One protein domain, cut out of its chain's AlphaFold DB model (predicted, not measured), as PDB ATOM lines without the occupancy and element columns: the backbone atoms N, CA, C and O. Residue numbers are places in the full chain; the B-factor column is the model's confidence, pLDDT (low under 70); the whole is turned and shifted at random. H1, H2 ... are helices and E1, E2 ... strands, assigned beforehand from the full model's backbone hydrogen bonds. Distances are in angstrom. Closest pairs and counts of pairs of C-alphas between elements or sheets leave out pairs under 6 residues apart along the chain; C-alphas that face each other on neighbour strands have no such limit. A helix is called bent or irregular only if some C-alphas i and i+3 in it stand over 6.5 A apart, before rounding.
ATOM      1  N   VAL A  91      98.389 152.933 118.460       64.75
ATOM      2  CA  VAL A  91      99.242 153.311 119.603       64.75
ATOM      3  C   VAL A  91      98.780 152.606 120.878       64.75
ATOM      4  O   VAL A  91      99.592 152.022 121.587       64.75
ATOM      5  N   GLN A  92      97.469 152.568 121.138       69.31
ATOM      6  CA  GLN A  92      96.921 151.822 122.274       69.31
ATOM      7  C   GLN A  92      97.201 150.319 122.170       69.31
ATOM      8  O   GLN A  92      97.591 149.715 123.163       69.31
ATOM      9  N   LYS A  93      97.045 149.715 120.984       74.69
ATOM     10  CA  LYS A  93      97.359 148.295 120.774       74.69
ATOM     11  C   LYS A  93      98.841 147.992 120.983       74.69
ATOM     12  O   LYS A  93      99.126 146.998 121.633       74.69
ATOM     13  N   ARG A  94      99.761 148.834 120.496       67.25
ATOM     14  CA  ARG A  94     101.205 148.673 120.750       67.25
ATOM     15  C   ARG A  94     101.529 148.783 122.232       67.25
ATOM     16  O   ARG A  94     102.108 147.859 122.769       67.25
ATOM     17  N   ALA A  95     101.027 149.809 122.916       59.50
ATOM     18  CA  ALA A  95     101.239 149.957 124.355       59.50
ATOM     19  C   ALA A  95     100.656 148.786 125.172       59.50
ATOM     20  O   ALA A  95     101.189 148.436 126.222       59.50
ATOM     21  N   VAL A  96      99.546 148.184 124.725       70.88
ATOM     22  CA  VAL A  96      98.986 146.973 125.346       70.88
ATOM     23  C   VAL A  96      99.849 145.753 125.036       70.88
ATOM     24  O   VAL A  96     100.123 144.991 125.953       70.88
ATOM     25  N   LEU A  97     100.298 145.579 123.792       72.69
ATOM     26  CA  LEU A  97     101.178 144.477 123.402       72.69
ATOM     27  C   LEU A  97     102.521 144.557 124.125       72.69
ATOM     28  O   LEU A  97     102.899 143.573 124.729       72.69
ATOM     29  N   GLU A  98     103.159 145.724 124.199       62.31
ATOM     30  CA  GLU A  98     104.398 145.944 124.959       62.31
ATOM     31  C   GLU A  98     104.208 145.664 126.457       62.31
ATOM     32  O   GLU A  98     105.085 145.102 127.109       62.31
ATOM     33  N   ARG A  99     103.043 146.007 127.032       61.69
ATOM     34  CA  ARG A  99     102.708 145.616 128.414       61.69
ATOM     35  C   ARG A  99     102.558 144.109 128.551       61.69
ATOM     36  O   ARG A  99     103.030 143.557 129.535       61.69
ATOM     37  N   VAL A 100     101.869 143.468 127.614       67.38
ATOM     38  CA  VAL A 100     101.625 142.022 127.623       67.38
ATOM     39  C   VAL A 100     102.930 141.262 127.413       67.38
ATOM     40  O   VAL A 100     103.196 140.333 128.153       67.38
ATOM     41  N   GLU A 101     103.781 141.697 126.496       62.72
ATOM     42  CA  GLU A 101     105.103 141.138 126.222       62.72
ATOM     43  C   GLU A 101     106.033 141.343 127.421       62.72
ATOM     44  O   GLU A 101     106.613 140.384 127.908       62.72
ATOM     45  N   SER A 102     106.044 142.530 128.036       56.50
ATOM     46  CA  SER A 102     106.774 142.771 129.289       56.50
ATOM     47  C   SER A 102     106.277 141.906 130.461       56.50
ATOM     48  O   SER A 102     107.064 141.525 131.330       56.50
ATOM     49  N   LEU A 103     104.979 141.581 130.493       59.78
ATOM     50  CA  LEU A 103     104.403 140.641 131.456       59.78
ATOM     51  C   LEU A 103     104.758 139.186 131.113       59.78
ATOM     52  O   LEU A 103     105.058 138.426 132.022       59.78
ATOM     53  N   ILE A 104     104.751 138.791 129.840       64.25
ATOM     54  CA  ILE A 104     105.025 137.416 129.395       64.25
ATOM     55  C   ILE A 104     106.519 137.089 129.495       64.25
ATOM     56  O   ILE A 104     106.876 136.045 130.031       64.25
ATOM     57  N   GLU A 105     107.393 137.979 129.028       56.47
ATOM     58  CA  GLU A 105     108.846 137.775 128.995       56.47
ATOM     59  C   GLU A 105     109.509 137.959 130.369       56.47
ATOM     60  O   GLU A 105     110.622 137.486 130.584       56.47
ATOM     61  N   GLY A 106     108.840 138.638 131.312       49.28
ATOM     62  CA  GLY A 106     109.411 138.990 132.613       49.28
ATOM     63  C   GLY A 106     108.739 138.368 133.841       49.28
ATOM     64  O   GLY A 106     109.333 138.388 134.917       49.28
ATOM     65  N   ALA A 107     107.518 137.831 133.761       45.12
ATOM     66  CA  ALA A 107     106.800 137.360 134.951       45.12
ATOM     67  C   ALA A 107     107.241 135.966 135.428       45.12
ATOM     68  O   ALA A 107     106.413 135.091 135.682       45.12
ATOM     69  N   THR A 108     108.530 135.768 135.699       45.66
ATOM     70  CA  THR A 108     108.831 134.989 136.899       45.66
ATOM     71  C   THR A 108     108.205 135.749 138.064       45.66
ATOM     72  O   THR A 108     108.324 136.972 138.179       45.66
ATOM     73  N   LYS A 109     107.412 135.040 138.872       47.19
ATOM     74  CA  LYS A 109     106.753 135.571 140.066       47.19
ATOM     75  C   LYS A 109     107.866 135.949 141.044       47.19
ATOM     76  O   LYS A 109     108.257 135.143 141.884       47.19
ATOM     77  N   GLU A 110     108.462 137.124 140.853       54.28
ATOM     78  CA  GLU A 110     109.507 137.623 141.730       54.28
ATOM     79  C   GLU A 110     108.955 137.600 143.142       54.28
ATOM     80  O   GLU A 110     107.806 137.985 143.396       54.28
ATOM     81  N   LYS A 111     109.765 137.089 144.068       55.91
ATOM     82  CA  LYS A 111     109.453 137.183 145.484       55.91
ATOM     83  C   LYS A 111     109.257 138.669 145.753       55.91
ATOM     84  O   LYS A 111     110.206 139.430 145.596       55.91
ATOM     85  N   LEU A 112     108.032 139.078 146.082       57.94
ATOM     86  CA  LEU A 112     107.745 140.446 146.488       57.94
ATOM     87  C   LEU A 112     108.697 140.766 147.638       57.94
ATOM     88  O   LEU A 112     108.560 140.241 148.745       57.94
ATOM     89  N   ILE A 113     109.727 141.555 147.347       64.38
ATOM     90  CA  ILE A 113     110.625 142.045 148.378       64.38
ATOM     91  C   ILE A 113     109.841 143.147 149.068       64.38
ATOM     92  O   ILE A 113     109.745 144.263 148.571       64.38
ATOM     93  N   HIS A 114     109.218 142.777 150.180       74.62
ATOM     94  CA  HIS A 114     108.611 143.712 151.103       74.62
ATOM     95  C   HIS A 114     109.710 144.201 152.039       74.62
ATOM     96  O   HIS A 114     110.265 143.414 152.808       74.62
ATOM     97  N   ARG A 115     110.032 145.492 151.963       86.56
ATOM     98  CA  ARG A 115     110.754 146.171 153.041       86.56
ATOM     99  C   ARG A 115     109.853 147.208 153.684       86.56
ATOM    100  O   ARG A 115     108.997 147.796 153.019       86.56
ATOM    101  N   GLU A 116     110.059 147.420 154.971       87.19
ATOM    102  CA  GLU A 116     109.443 148.537 155.668       87.19
ATOM    103  C   GLU A 116     110.039 149.859 155.170       87.19
ATOM    104  O   GLU A 116     111.190 149.922 154.715       87.19
ATOM    105  N   LEU A 117     109.231 150.916 155.236       85.31
ATOM    106  CA  LEU A 117     109.706 152.270 154.991       85.31
ATOM    107  C   LEU A 117     110.688 152.679 156.086       85.31
ATOM    108  O   LEU A 117     110.417 152.513 157.278       85.31
ATOM    109  N   LYS A 118     111.798 153.286 155.674       86.25
ATOM    110  CA  LYS A 118     112.723 153.973 156.572       86.25
ATOM    111  C   LYS A 118     112.016 155.190 157.180       86.25
ATOM    112  O   LYS A 118     111.126 155.778 156.567       86.25
ATOM    113  N   GLU A 119     112.444 155.621 158.365       83.00
ATOM    114  CA  GLU A 119     111.815 156.757 159.063       83.00
ATOM    115  C   GLU A 119     111.807 158.048 158.232       83.00
ATOM    116  O   GLU A 119     110.810 158.770 158.195       83.00
ATOM    117  N   TRP A 120     112.876 158.315 157.481       80.06
ATOM    118  CA  TRP A 120     112.916 159.482 156.600       80.06
ATOM    119  C   TRP A 120     111.958 159.350 155.403       80.06
ATOM    120  O   TRP A 120     111.399 160.353 154.970       80.06
ATOM    121  N   GLU A 121     111.714 158.141 154.885       86.94
ATOM    122  CA  GLU A 121     110.745 157.913 153.801       86.94
ATOM    123  C   GLU A 121     109.317 158.170 154.303       86.94
ATOM    124  O   GLU A 121     108.527 158.834 153.628       86.94
ATOM    125  N   LYS A 122     109.007 157.735 155.536       88.81
ATOM    126  CA  LYS A 122     107.739 158.056 156.215       88.81
ATOM    127  C   LYS A 122     107.551 159.567 156.358       88.81
ATOM    128  O   LYS A 122     106.467 160.071 156.065       88.81
ATOM    129  N   TYR A 123     108.604 160.281 156.754       87.31
ATOM    130  CA  TYR A 123     108.597 161.741 156.851       87.31
ATOM    131  C   TYR A 123     108.341 162.411 155.490       87.31
ATOM    132  O   TYR A 123     107.499 163.300 155.392       87.31
ATOM    133  N   VAL A 124     108.998 161.950 154.416       84.69
ATOM    134  CA  VAL A 124     108.780 162.470 153.050       84.69
ATOM    135  C   VAL A 124     107.318 162.321 152.621       84.69
ATOM    136  O   VAL A 124     106.741 163.264 152.073       84.69
ATOM    137  N   LEU A 125     106.698 161.165 152.880       89.06
ATOM    138  CA  LEU A 125     105.279 160.953 152.578       89.06
ATOM    139  C   LEU A 125     104.371 161.873 153.394       89.06
ATOM    140  O   LEU A 125     103.392 162.392 152.861       89.06
ATOM    141  N   GLU A 126     104.690 162.098 154.666       89.69
ATOM    142  CA  GLU A 126     103.919 162.992 155.525       89.69
ATOM    143  C   GLU A 126     103.969 164.443 155.029       89.69
ATOM    144  O   GLU A 126     102.928 165.090 154.913       89.69
ATOM    145  N   GLU A 127     105.149 164.939 154.657       87.38
ATOM    146  CA  GLU A 127     105.292 166.273 154.071       87.38
ATOM    147  C   GLU A 127     104.530 166.383 152.744       87.38
ATOM    148  O   GLU A 127     103.827 167.365 152.507       87.38
ATOM    149  N   LYS A 128     104.557 165.338 151.903       86.94
ATOM    150  CA  LYS A 128     103.749 165.294 150.673       86.94
ATOM    151  C   LYS A 128     102.249 165.266 150.943       86.94
ATOM    152  O   LYS A 128     101.489 165.876 150.186       86.94
ATOM    153  N   TYR A 129     101.813 164.589 152.000       92.38
ATOM    154  CA  TYR A 129     100.423 164.613 152.437       92.38
ATOM    155  C   TYR A 129     100.008 166.019 152.881       92.38
ATOM    156  O   TYR A 129      98.976 166.503 152.423       92.38
ATOM    157  N   LYS A 130     100.827 166.700 153.692       93.00
ATOM    158  CA  LYS A 130     100.582 168.090 154.117       93.00
ATOM    159  C   LYS A 130     100.549 169.057 152.931       93.00
ATOM    160  O   LYS A 130      99.665 169.901 152.864       93.00
ATOM    161  N   GLU A 131     101.469 168.902 151.976       92.25
ATOM    162  CA  GLU A 131     101.579 169.754 150.783       92.25
ATOM    163  C   GLU A 131     100.376 169.592 149.838       92.25
ATOM    164  O   GLU A 131      99.841 170.576 149.331       92.25
ATOM    165  N   LYS A 132      99.952 168.349 149.571       92.94
ATOM    166  CA  LYS A 132      98.973 168.043 148.510       92.94
ATOM    167  C   LYS A 132      97.579 167.669 149.012       92.94
ATOM    168  O   LYS A 132      96.660 167.573 148.201       92.94
ATOM    169  N   GLY A 133      97.420 167.357 150.296       93.94
ATOM    170  CA  GLY A 133      96.177 166.830 150.872       93.94
ATOM    171  C   GLY A 133      95.764 165.443 150.354       93.94
ATOM    172  O   GLY A 133      94.624 165.022 150.552       93.94
ATOM    173  N   ASN A 134      96.648 164.717 149.658       92.69
ATOM    174  CA  ASN A 134      96.309 163.432 149.040       92.69
ATOM    175  C   ASN A 134      96.502 162.264 150.022       92.69
ATOM    176  O   ASN A 134      97.633 161.864 150.297       92.69
ATOM    177  N   LYS A 135      95.390 161.671 150.477       93.56
ATOM    178  CA  LYS A 135      95.357 160.554 151.441       93.56
ATOM    179  C   LYS A 135      96.192 159.332 151.037       93.56
ATOM    180  O   LYS A 135      96.599 158.581 151.917       93.56
ATOM    181  N   ASN A 136      96.494 159.143 149.750       92.31
ATOM    182  CA  ASN A 136      97.344 158.036 149.304       92.31
ATOM    183  C   ASN A 136      98.744 158.081 149.933       92.31
ATOM    184  O   ASN A 136      99.304 157.027 150.206       92.31
ATOM    185  N   TYR A 137      99.286 159.274 150.209       89.62
ATOM    186  CA  TYR A 137     100.584 159.397 150.878       89.62
ATOM    187  C   TYR A 137     100.528 158.955 152.354       89.62
ATOM    188  O   TYR A 137     101.468 158.327 152.833       89.62
ATOM    189  N   ASP A 138      99.423 159.202 153.069       89.75
ATOM    190  CA  ASP A 138      99.251 158.697 154.445       89.75
ATOM    191  C   ASP A 138      99.048 157.174 154.475       89.75
ATOM    192  O   ASP A 138      99.594 156.496 155.346       89.75
ATOM    193  N   LEU A 139      98.325 156.619 153.492       87.50
ATOM    194  CA  LEU A 139      98.197 155.165 153.333       87.50
ATOM    195  C   LEU A 139      99.555 154.511 153.065       87.50
ATOM    196  O   LEU A 139      99.878 153.492 153.676       87.50
ATOM    197  N   ASP A 140     100.368 155.115 152.197       88.12
ATOM    198  CA  ASP A 140     101.705 154.607 151.896       88.12
ATOM    199  C   ASP A 140     102.626 154.604 153.110       88.12
ATOM    200  O   ASP A 140     103.435 153.695 153.226       88.12
ATOM    201  N   ARG A 141     102.470 155.532 154.066       85.25
ATOM    202  CA  ARG A 141     103.297 155.572 155.287       85.25
ATOM    203  C   ARG A 141     103.223 154.277 156.105       85.25
ATOM    204  O   ARG A 141     104.115 153.996 156.903       85.25
ATOM    205  N   ARG A 142     102.154 153.498 155.916       85.31
ATOM    206  CA  ARG A 142     101.900 152.210 156.579       85.31
ATOM    207  C   ARG A 142     102.089 151.018 155.639       85.31
ATOM    208  O   ARG A 142     101.923 149.879 156.067       85.31
ATOM    209  N   ALA A 143     102.369 151.270 154.366       84.56
ATOM    210  CA  ALA A 143     102.503 150.247 153.347       84.56
ATOM    211  C   ALA A 143     103.959 149.772 153.238       84.56
ATOM    212  O   ALA A 143     104.885 150.564 153.438       84.56
ATOM    213  N   PRO A 144     104.193 148.498 152.879       86.75
ATOM    214  CA  PRO A 144     105.525 148.068 152.499       86.75
ATOM    215  C   PRO A 144     105.927 148.716 151.169       86.75
ATOM    216  O   PRO A 144     105.083 149.043 150.330       86.75
ATOM    217  N   VAL A 145     107.231 148.838 150.954       86.38
ATOM    218  CA  VAL A 145     107.788 149.184 149.645       86.38
ATOM    219  C   VAL A 145     107.657 147.978 148.720       86.38
ATOM    220  O   VAL A 145     107.945 146.845 149.114       86.38
ATOM    221  N   PHE A 146     107.209 148.225 147.492       87.62
ATOM    222  CA  PHE A 146     107.090 147.218 146.444       87.62
ATOM    223  C   PHE A 146     108.236 147.357 145.460       87.62
ATOM    224  O   PHE A 146     108.682 148.465 145.172       87.62
ATOM    225  N   ARG A 147     108.667 146.229 144.897       88.38
ATOM    226  CA  ARG A 147     109.663 146.186 143.831       88.38
ATOM    227  C   ARG A 147     109.036 145.675 142.543       88.38
ATOM    228  O   ARG A 147     108.302 144.689 142.563       88.38
ATOM    229  N   VAL A 148     109.348 146.334 141.432       87.62
ATOM    230  CA  VAL A 148     109.103 145.817 140.083       87.62
ATOM    231  C   VAL A 148     110.397 145.878 139.287       87.62
ATOM    232  O   VAL A 148     111.014 146.936 139.190       87.62
ATOM    233  N   GLN A 149     110.821 144.749 138.734       88.25
ATOM    234  CA  GLN A 149     111.974 144.663 137.845       88.25
ATOM    235  C   GLN A 149     111.518 144.438 136.408       88.25
ATOM    236  O   GLN A 149     110.482 143.830 136.170       88.25
ATOM    237  N   GLY A 150     112.256 144.935 135.427       87.62
ATOM    238  CA  GLY A 150     111.991 144.660 134.022       87.62
ATOM    239  C   GLY A 150     112.803 145.549 133.097       87.62
ATOM    240  O   GLY A 150     113.557 146.414 133.541       87.62
ATOM    241  N   ARG A 151     112.622 145.345 131.793       88.31
ATOM    242  CA  ARG A 151     113.247 146.196 130.782       88.31
ATOM    243  C   ARG A 151     112.573 147.559 130.741       88.31
ATOM    244  O   ARG A 151     111.344 147.662 130.736       88.31
ATOM    245  N   LEU A 152     113.399 148.595 130.712       88.19
ATOM    246  CA  LEU A 152     112.973 149.970 130.571       88.19
ATOM    247  C   LEU A 152     112.534 150.227 129.127       88.19
ATOM    248  O   LEU A 152     113.326 150.101 128.199       88.19
ATOM    249  N   VAL A 153     111.282 150.624 128.942       86.25
ATOM    250  CA  VAL A 153     110.724 150.985 127.635       86.25
ATOM    251  C   VAL A 153     110.535 152.490 127.587       86.25
ATOM    252  O   VAL A 153     109.951 153.081 128.508       86.25
ATOM    253  N   LYS A 154     111.028 153.125 126.524       86.25
ATOM    254  CA  LYS A 154     110.784 154.545 126.300       86.25
ATOM    255  C   LYS A 154     109.402 154.683 125.688       86.25
ATOM    256  O   LYS A 154     109.158 154.250 124.569       86.25
ATOM    257  N   LEU A 155     108.473 155.293 126.414       81.81
ATOM    258  CA  LEU A 155     107.144 155.504 125.864       81.81
ATOM    259  C   LEU A 155     107.212 156.608 124.813       81.81
ATOM    260  O   LEU A 155     107.701 157.713 125.084       81.81
ATOM    261  N   GLU A 156     106.680 156.315 123.624       76.69
ATOM    262  CA  GLU A 156     106.400 157.359 122.650       76.69
ATOM    263  C   GLU A 156     105.535 158.413 123.335       76.69
ATOM    264  O   GLU A 156     104.496 158.102 123.933       76.69
ATOM    265  N   VAL A 167     109.503 162.931 127.893       68.31
ATOM    266  CA  VAL A 167     109.888 161.524 127.782       68.31
ATOM    267  C   VAL A 167     109.359 160.820 129.027       68.31
ATOM    268  O   VAL A 167     109.739 161.175 130.141       68.31
ATOM    269  N   GLU A 168     108.450 159.872 128.831       82.00
ATOM    270  CA  GLU A 168     107.995 158.969 129.884       82.00
ATOM    271  C   GLU A 168     108.717 157.638 129.705       82.00
ATOM    272  O   GLU A 168     108.862 157.141 128.588       82.00
ATOM    273  N   TRP A 169     109.156 157.057 130.811       85.81
ATOM    274  CA  TRP A 169     109.697 155.707 130.813       85.81
ATOM    275  C   TRP A 169     108.686 154.758 131.448       85.81
ATOM    276  O   TRP A 169     107.868 155.171 132.271       85.81
ATOM    277  N   SER A 170     108.710 153.487 131.065       87.75
ATOM    278  CA  SER A 170     107.826 152.471 131.631       87.75
ATOM    279  C   SER A 170     108.565 151.166 131.861       87.75
ATOM    280  O   SER A 170     109.363 150.751 131.031       87.75
ATOM    281  N   ILE A 171     108.255 150.498 132.971       86.81
ATOM    282  CA  ILE A 171     108.786 149.175 133.314       86.81
ATOM    283  C   ILE A 171     107.609 148.319 133.753       86.81
ATOM    284  O   ILE A 171     106.927 148.665 134.716       86.81
ATOM    285  N   ARG A 172     107.310 147.237 133.024       82.44
ATOM    286  CA  ARG A 172     106.119 146.392 133.263       82.44
ATOM    287  C   ARG A 172     104.821 147.200 133.435       82.44
ATOM    288  O   ARG A 172     103.981 146.915 134.286       82.44
ATOM    289  N   GLY A 173     104.670 148.267 132.649       80.81
ATOM    290  CA  GLY A 173     103.525 149.183 132.712       80.81
ATOM    291  C   GLY A 173     103.541 150.188 133.874       80.81
ATOM    292  O   GLY A 173     102.658 151.048 133.922       80.81
ATOM    293  N   PHE A 174     104.521 150.129 134.782       85.12
ATOM    294  CA  PHE A 174     104.764 151.163 135.783       85.12
ATOM    295  C   PHE A 174     105.452 152.361 135.128       85.12
ATOM    296  O   PHE A 174     106.578 152.251 134.647       85.12
ATOM    297  N   LYS A 175     104.773 153.511 135.105       89.31
ATOM    298  CA  LYS A 175     105.298 154.740 134.507       89.31
ATOM    299  C   LYS A 175     106.260 155.451 135.456       89.31
ATOM    300  O   LYS A 175     105.904 155.715 136.602       89.31
ATOM    301  N   LEU A 176     107.424 155.832 134.947       87.25
ATOM    302  CA  LEU A 176     108.386 156.703 135.608       87.25
ATOM    303  C   LEU A 176     108.346 158.090 134.963       87.25
ATOM    304  O   LEU A 176     108.506 158.233 133.747       87.25
ATOM    305  N   ASN A 177     108.130 159.114 135.782       86.31
ATOM    306  CA  ASN A 177     108.119 160.508 135.362       86.31
ATOM    307  C   ASN A 177     108.663 161.419 136.477       86.31
ATOM    308  O   ASN A 177     108.943 160.982 137.587       86.31
ATOM    309  N   GLU A 178     108.806 162.711 136.186       81.88
ATOM    310  CA  GLU A 178     109.334 163.687 137.153       81.88
ATOM    311  C   GLU A 178     108.444 163.884 138.396       81.88
ATOM    312  O   GLU A 178     108.905 164.457 139.380       81.88
ATOM    313  N   GLU A 179     107.171 163.475 138.354       82.94
ATOM    314  CA  GLU A 179     106.234 163.660 139.468       82.94
ATOM    315  C   GLU A 179     106.374 162.566 140.522       82.94
ATOM    316  O   GLU A 179     106.222 162.853 141.712       82.94
ATOM    317  N   ASN A 180     106.641 161.330 140.090       83.50
ATOM    318  CA  ASN A 180     106.804 160.189 140.982       83.50
ATOM    319  C   ASN A 180     108.257 159.768 141.199       83.50
ATOM    320  O   ASN A 180     108.523 159.117 142.202       83.50
ATOM    321  N   PHE A 181     109.180 160.164 140.320       80.56
ATOM    322  CA  PHE A 181     110.617 159.959 140.471       80.56
ATOM    323  C   PHE A 181     111.385 161.248 140.119       80.56
ATOM    324  O   PHE A 181     111.905 161.387 139.007       80.56
ATOM    325  N   PRO A 182     111.459 162.226 141.042       60.06
ATOM    326  CA  PRO A 182     112.076 163.530 140.775       60.06
ATOM    327  C   PRO A 182     113.534 163.431 140.304       60.06
ATOM    328  O   PRO A 182     113.960 164.198 139.434       60.06
ATOM    329  N   ASP A 183     114.258 162.437 140.824       65.50
ATOM    330  CA  ASP A 183     115.682 162.209 140.568       65.50
ATOM    331  C   ASP A 183     115.970 161.483 139.248       65.50
ATOM    332  O   ASP A 183     117.136 161.293 138.892       65.50
ATOM    333  N   ILE A 184     114.938 161.128 138.467       64.44
ATOM    334  CA  ILE A 184     115.112 160.478 137.159       64.44
ATOM    335  C   ILE A 184     116.025 161.277 136.228       64.44
ATOM    336  O   ILE A 184     116.730 160.701 135.408       64.44
ATOM    337  N   ARG A 185     116.055 162.606 136.383       51.91
ATOM    338  CA  ARG A 185     116.868 163.512 135.559       51.91
ATOM    339  C   ARG A 185     118.369 163.284 135.720       51.91
ATOM    340  O   ARG A 185     119.123 163.632 134.819       51.91
ATOM    341  N   TYR A 186     118.793 162.719 136.847       52.12
ATOM    342  CA  TYR A 186     120.202 162.479 137.154       52.12
ATOM    343  C   TYR A 186     120.649 161.056 136.822       52.12
ATOM    344  O   TYR A 186     121.848 160.776 136.825       52.12
ATOM    345  N   ARG A 187     119.713 160.146 136.527       63.84
ATOM    346  CA  ARG A 187     120.031 158.763 136.174       63.84
ATOM    347  C   ARG A 187     119.937 158.586 134.662       63.84
ATOM    348  O   ARG A 187     118.877 158.730 134.061       63.84
ATOM    349  N   ILE A 188     121.075 158.278 134.044       67.81
ATOM    350  CA  ILE A 188     121.157 157.975 132.615       67.81
ATOM    351  C   ILE A 188     120.711 156.525 132.435       67.81
ATOM    352  O   ILE A 188     121.506 155.599 132.627       67.81
ATOM    353  N   PHE A 189     119.437 156.332 132.110       81.69
ATOM    354  CA  PHE A 189     118.935 155.043 131.653       81.69
ATOM    355  C   PHE A 189     118.817 155.017 130.132       81.69
ATOM    356  O   PHE A 189     118.435 156.016 129.514       81.69
ATOM    357  N   ALA A 190     119.136 153.871 129.545       85.19
ATOM    358  CA  ALA A 190     118.920 153.594 128.135       85.19
ATOM    359  C   ALA A 190     117.707 152.673 127.950       85.19
ATOM    360  O   ALA A 190     117.347 151.883 128.822       85.19
ATOM    361  N   GLU A 191     117.055 152.800 126.798       86.44
ATOM    362  CA  GLU A 191     115.971 151.899 126.418       86.44
ATOM    363  C   GLU A 191     116.485 150.460 126.304       86.44
ATOM    364  O   GLU A 191     117.577 150.218 125.796       86.44
ATOM    365  N   GLY A 192     115.702 149.513 126.816       85.75
ATOM    366  CA  GLY A 192     116.055 148.098 126.886       85.75
ATOM    367  C   GLY A 192     116.874 147.702 128.115       85.75
ATOM    368  O   GLY A 192     116.981 146.504 128.379       85.75
ATOM    369  N   GLU A 193     117.405 148.652 128.898       88.62
ATOM    370  CA  GLU A 193     118.132 148.322 130.130       88.62
ATOM    371  C   GLU A 193     117.218 147.635 131.142       88.62
ATOM    372  O   GLU A 193     116.086 148.061 131.380       88.62
ATOM    373  N   GLU A 194     117.724 146.578 131.772       89.75
ATOM    374  CA  GLU A 194     117.033 145.943 132.882       89.75
ATOM    375  C   GLU A 194     117.221 146.775 134.151       89.75
ATOM    376  O   GLU A 194     118.332 147.138 134.544       89.75
ATOM    377  N   VAL A 195     116.109 147.116 134.788       90.44
ATOM    378  CA  VAL A 195     116.076 147.982 135.964       90.44
ATOM    379  C   VAL A 195     115.091 147.435 136.982       90.44
ATOM    380  O   VAL A 195     114.105 146.791 136.628       90.44
ATOM    381  N   ALA A 196     115.336 147.730 138.252       89.25
ATOM    382  CA  ALA A 196     114.396 147.504 139.335       89.25
ATOM    383  C   ALA A 196     113.964 148.844 139.931       89.25
ATOM    384  O   ALA A 196     114.787 149.725 140.174       89.25
ATOM    385  N   VAL A 197     112.661 148.979 140.155       88.75
ATOM    386  CA  VAL A 197     112.014 150.153 140.742       88.75
ATOM    387  C   VAL A 197     111.433 149.761 142.080       88.75
ATOM    388  O   VAL A 197     110.609 148.849 142.156       88.75
ATOM    389  N   GLU A 198     111.820 150.491 143.115       89.44
ATOM    390  CA  GLU A 198     111.181 150.448 144.421       89.44
ATOM    391  C   GLU A 198     110.165 151.583 144.525       89.44
ATOM    392  O   GLU A 198     110.502 152.745 144.302       89.44
ATOM    393  N   PHE A 199     108.910 151.262 144.831       90.19
ATOM    394  CA  PHE A 199     107.822 152.235 144.823       90.19
ATOM    395  C   PHE A 199     106.769 151.980 145.902       90.19
ATOM    396  O   PHE A 199     106.647 150.887 146.458       90.19
ATOM    397  N   SER A 200     105.975 153.014 146.168       89.06
ATOM    398  CA  SER A 200     104.832 152.977 147.076       89.06
ATOM    399  C   SER A 200     103.559 152.563 146.332       89.06
ATOM    400  O   SER A 200     103.256 153.135 145.279       89.06
ATOM    401  N   PRO A 201     102.780 151.598 146.836       88.12
ATOM    402  CA  PRO A 201     101.679 151.004 146.083       88.12
ATOM    403  C   PRO A 201     100.512 151.969 145.829       88.12
ATOM    404  O   PRO A 201      99.872 151.866 144.777       88.12
ATOM    405  N   PHE A 202     100.238 152.910 146.742       89.00
ATOM    406  CA  PHE A 202      99.065 153.784 146.667       89.00
ATOM    407  C   PHE A 202      99.357 155.082 145.908       89.00
ATOM    408  O   PHE A 202      98.651 155.416 144.954       89.00
ATOM    409  N   SER A 203     100.405 155.818 146.280       87.94
ATOM    410  CA  SER A 203     100.793 157.066 145.607       87.94
ATOM    411  C   SER A 203     101.599 156.843 144.334       87.94
ATOM    412  O   SER A 203     101.763 157.786 143.559       87.94
ATOM    413  N   ARG A 204     102.109 155.622 144.110       89.31
ATOM    414  CA  ARG A 204     103.066 155.302 143.036       89.31
ATOM    415  C   ARG A 204     104.373 156.094 143.145       89.31
ATOM    416  O   ARG A 204     105.085 156.193 142.149       89.31
ATOM    417  N   TRP A 205     104.683 156.647 144.319       88.56
ATOM    418  CA  TRP A 205     105.941 157.341 144.589       88.56
ATOM    419  C   TRP A 205     107.120 156.379 144.483       88.56
ATOM    420  O   TRP A 205     107.071 155.298 145.065       88.56
ATOM    421  N   VAL A 206     108.157 156.761 143.747       88.94
ATOM    422  CA  VAL A 206     109.346 155.942 143.513       88.94
ATOM    423  C   VAL A 206     110.413 156.316 144.528       88.94
ATOM    424  O   VAL A 206     110.839 157.467 144.602       88.94
ATOM    425  N   TRP A 207     110.845 155.322 145.293       85.62
ATOM    426  CA  TRP A 207     111.920 155.441 146.270       85.62
ATOM    427  C   TRP A 207     113.287 155.284 145.624       85.62
ATOM    428  O   TRP A 207     114.205 156.037 145.934       85.62
ATOM    429  N   ASP A 208     113.416 154.332 144.699       85.88
ATOM    430  CA  ASP A 208     114.675 154.076 144.012       85.88
ATOM    431  C   ASP A 208     114.453 153.410 142.648       85.88
ATOM    432  O   ASP A 208     113.461 152.713 142.432       85.88
ATOM    433  N   VAL A 209     115.400 153.615 141.731       85.50
ATOM    434  CA  VAL A 209     115.456 152.952 140.419       85.50
ATOM    435  C   VAL A 209     116.890 152.591 140.088       85.50
ATOM    436  O   VAL A 209     117.670 153.464 139.720       85.50
ATOM    437  N   TYR A 210     117.272 151.328 140.148       87.00
ATOM    438  CA  TYR A 210     118.654 150.919 139.891       87.00
ATOM    439  C   TYR A 210     118.743 149.897 138.764       87.00
ATOM    440  O   TYR A 210     117.798 149.156 138.496       87.00
ATOM    441  N   LYS A 211     119.889 149.888 138.079       90.56
ATOM    442  CA  LYS A 211     120.157 148.968 136.973       90.56
ATOM    443  C   LYS A 211     120.410 147.565 137.516       90.56
ATOM    444  O   LYS A 211     120.998 147.421 138.590       90.56
TER     445      LYS A 211
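AT A GLANCE: This is residues 91 to 156 and 167 to 211 of the 332 residues of an uncharacterized protein of Candidatus Woykebacteria bacterium GWB1_45_5 (UniProt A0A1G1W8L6). Two small three-stranded sheets form a sandwich that is only partly face to face, their strands crossed, with helix H1 beside it at one end and the helical hairpin H2 and H3 at the other end. The long link of residues 107 to 118 runs from one end to the other, and the short helix H4 sits at the rim. The printed part has 111 residues, with four named helices and six named strands in the order H1 H2 H3 E1 E2 E3 E4 H4 E5 E6; the sheets run E1 E5 E6 and E2 E3 E4, both antiparallel, and the class is mixed, helices and strands. The whole is compact, with a radius of gyration of the C-alphas of 14.5 A and spans of 38 by 30 by 26 A.

HOW THE PARTS SIT: In the first sheet, E5, residues 194 to 199, is the inner strand between the edge strands E1, residues 146 to 151, and E6, residues 206 to 211. N 148 and O 197 of E1 and E5 are 2.9 A apart, and N 198 and O 208 of the hairpin E5 and E6 are 2.8 A apart, both within hydrogen-bond range. In the second sheet, E3, residues 168 to 171, is the inner strand between E2, residues 153 to 155, and E4, residues 174 to 176. N 155 and O 168 of E2 and E3 are 2.9 A apart, and N 176 and O 169 of the hairpin E3 and E4 are 2.8 A apart, both within hydrogen-bond range. The two sheets make a sandwich, two sheets face to face, with best planes 36 degrees apart and strands at 83 degrees; the closest C-alphas of E1 and E3 are those of Gly 150 and Ile 171, 5.6 A apart. E1 runs on into E2 at 90 degrees. H1, residues 91 to 106, only grazes both sheets; its closest C-alpha pair with E1 is Gly 106 and Gly 150, 6.4 A. H2, residues 119 to 132, touches H3, residues 135 to 140, with its residues 125 to 129 alone, at a shallow tilt of 10 degrees, opposite ways; the closest C-alphas of this helical hairpin are those of Leu 125 and Tyr 137, 5.2 A apart. H2 and H3 are on neither sheet. H4, residues 182 to 186, only grazes the sheet E1 E5 E6 with residues 182 to 184 and is irregular, C-alphas 182 and 185 being 7.1 A apart. In H1, H2 and H3 every O i to N i+4 pair is within hydrogen-bond range; in H4 0 of 1 is, beside 1 of 2 O i to N i+3 pairs.

IN THESE COORDINATES: H1 begins at C-alpha 91, (99.242, 153.311, 119.603), and is 21.9 A long; H2 is 20.1 A. E1 measures 16.9 A, E5 16.3 A and E6 14.4 A, ending at C-alpha 211, (120.157, 148.968, 136.973).

THE WHOLE: The C-alphas farthest apart, of Lys 93 and Glu 119, are 41.8 A apart. Residues 157 to 166 are not printed, and C-alphas 156 and 167 are 7.5 A apart across the cut. The link H1 to H2 is long, with 12 residues. The mean pLDDT of the printed part is 79.7; it is under 70 in 28 residues, among them 98 to 113 and 182 to 188.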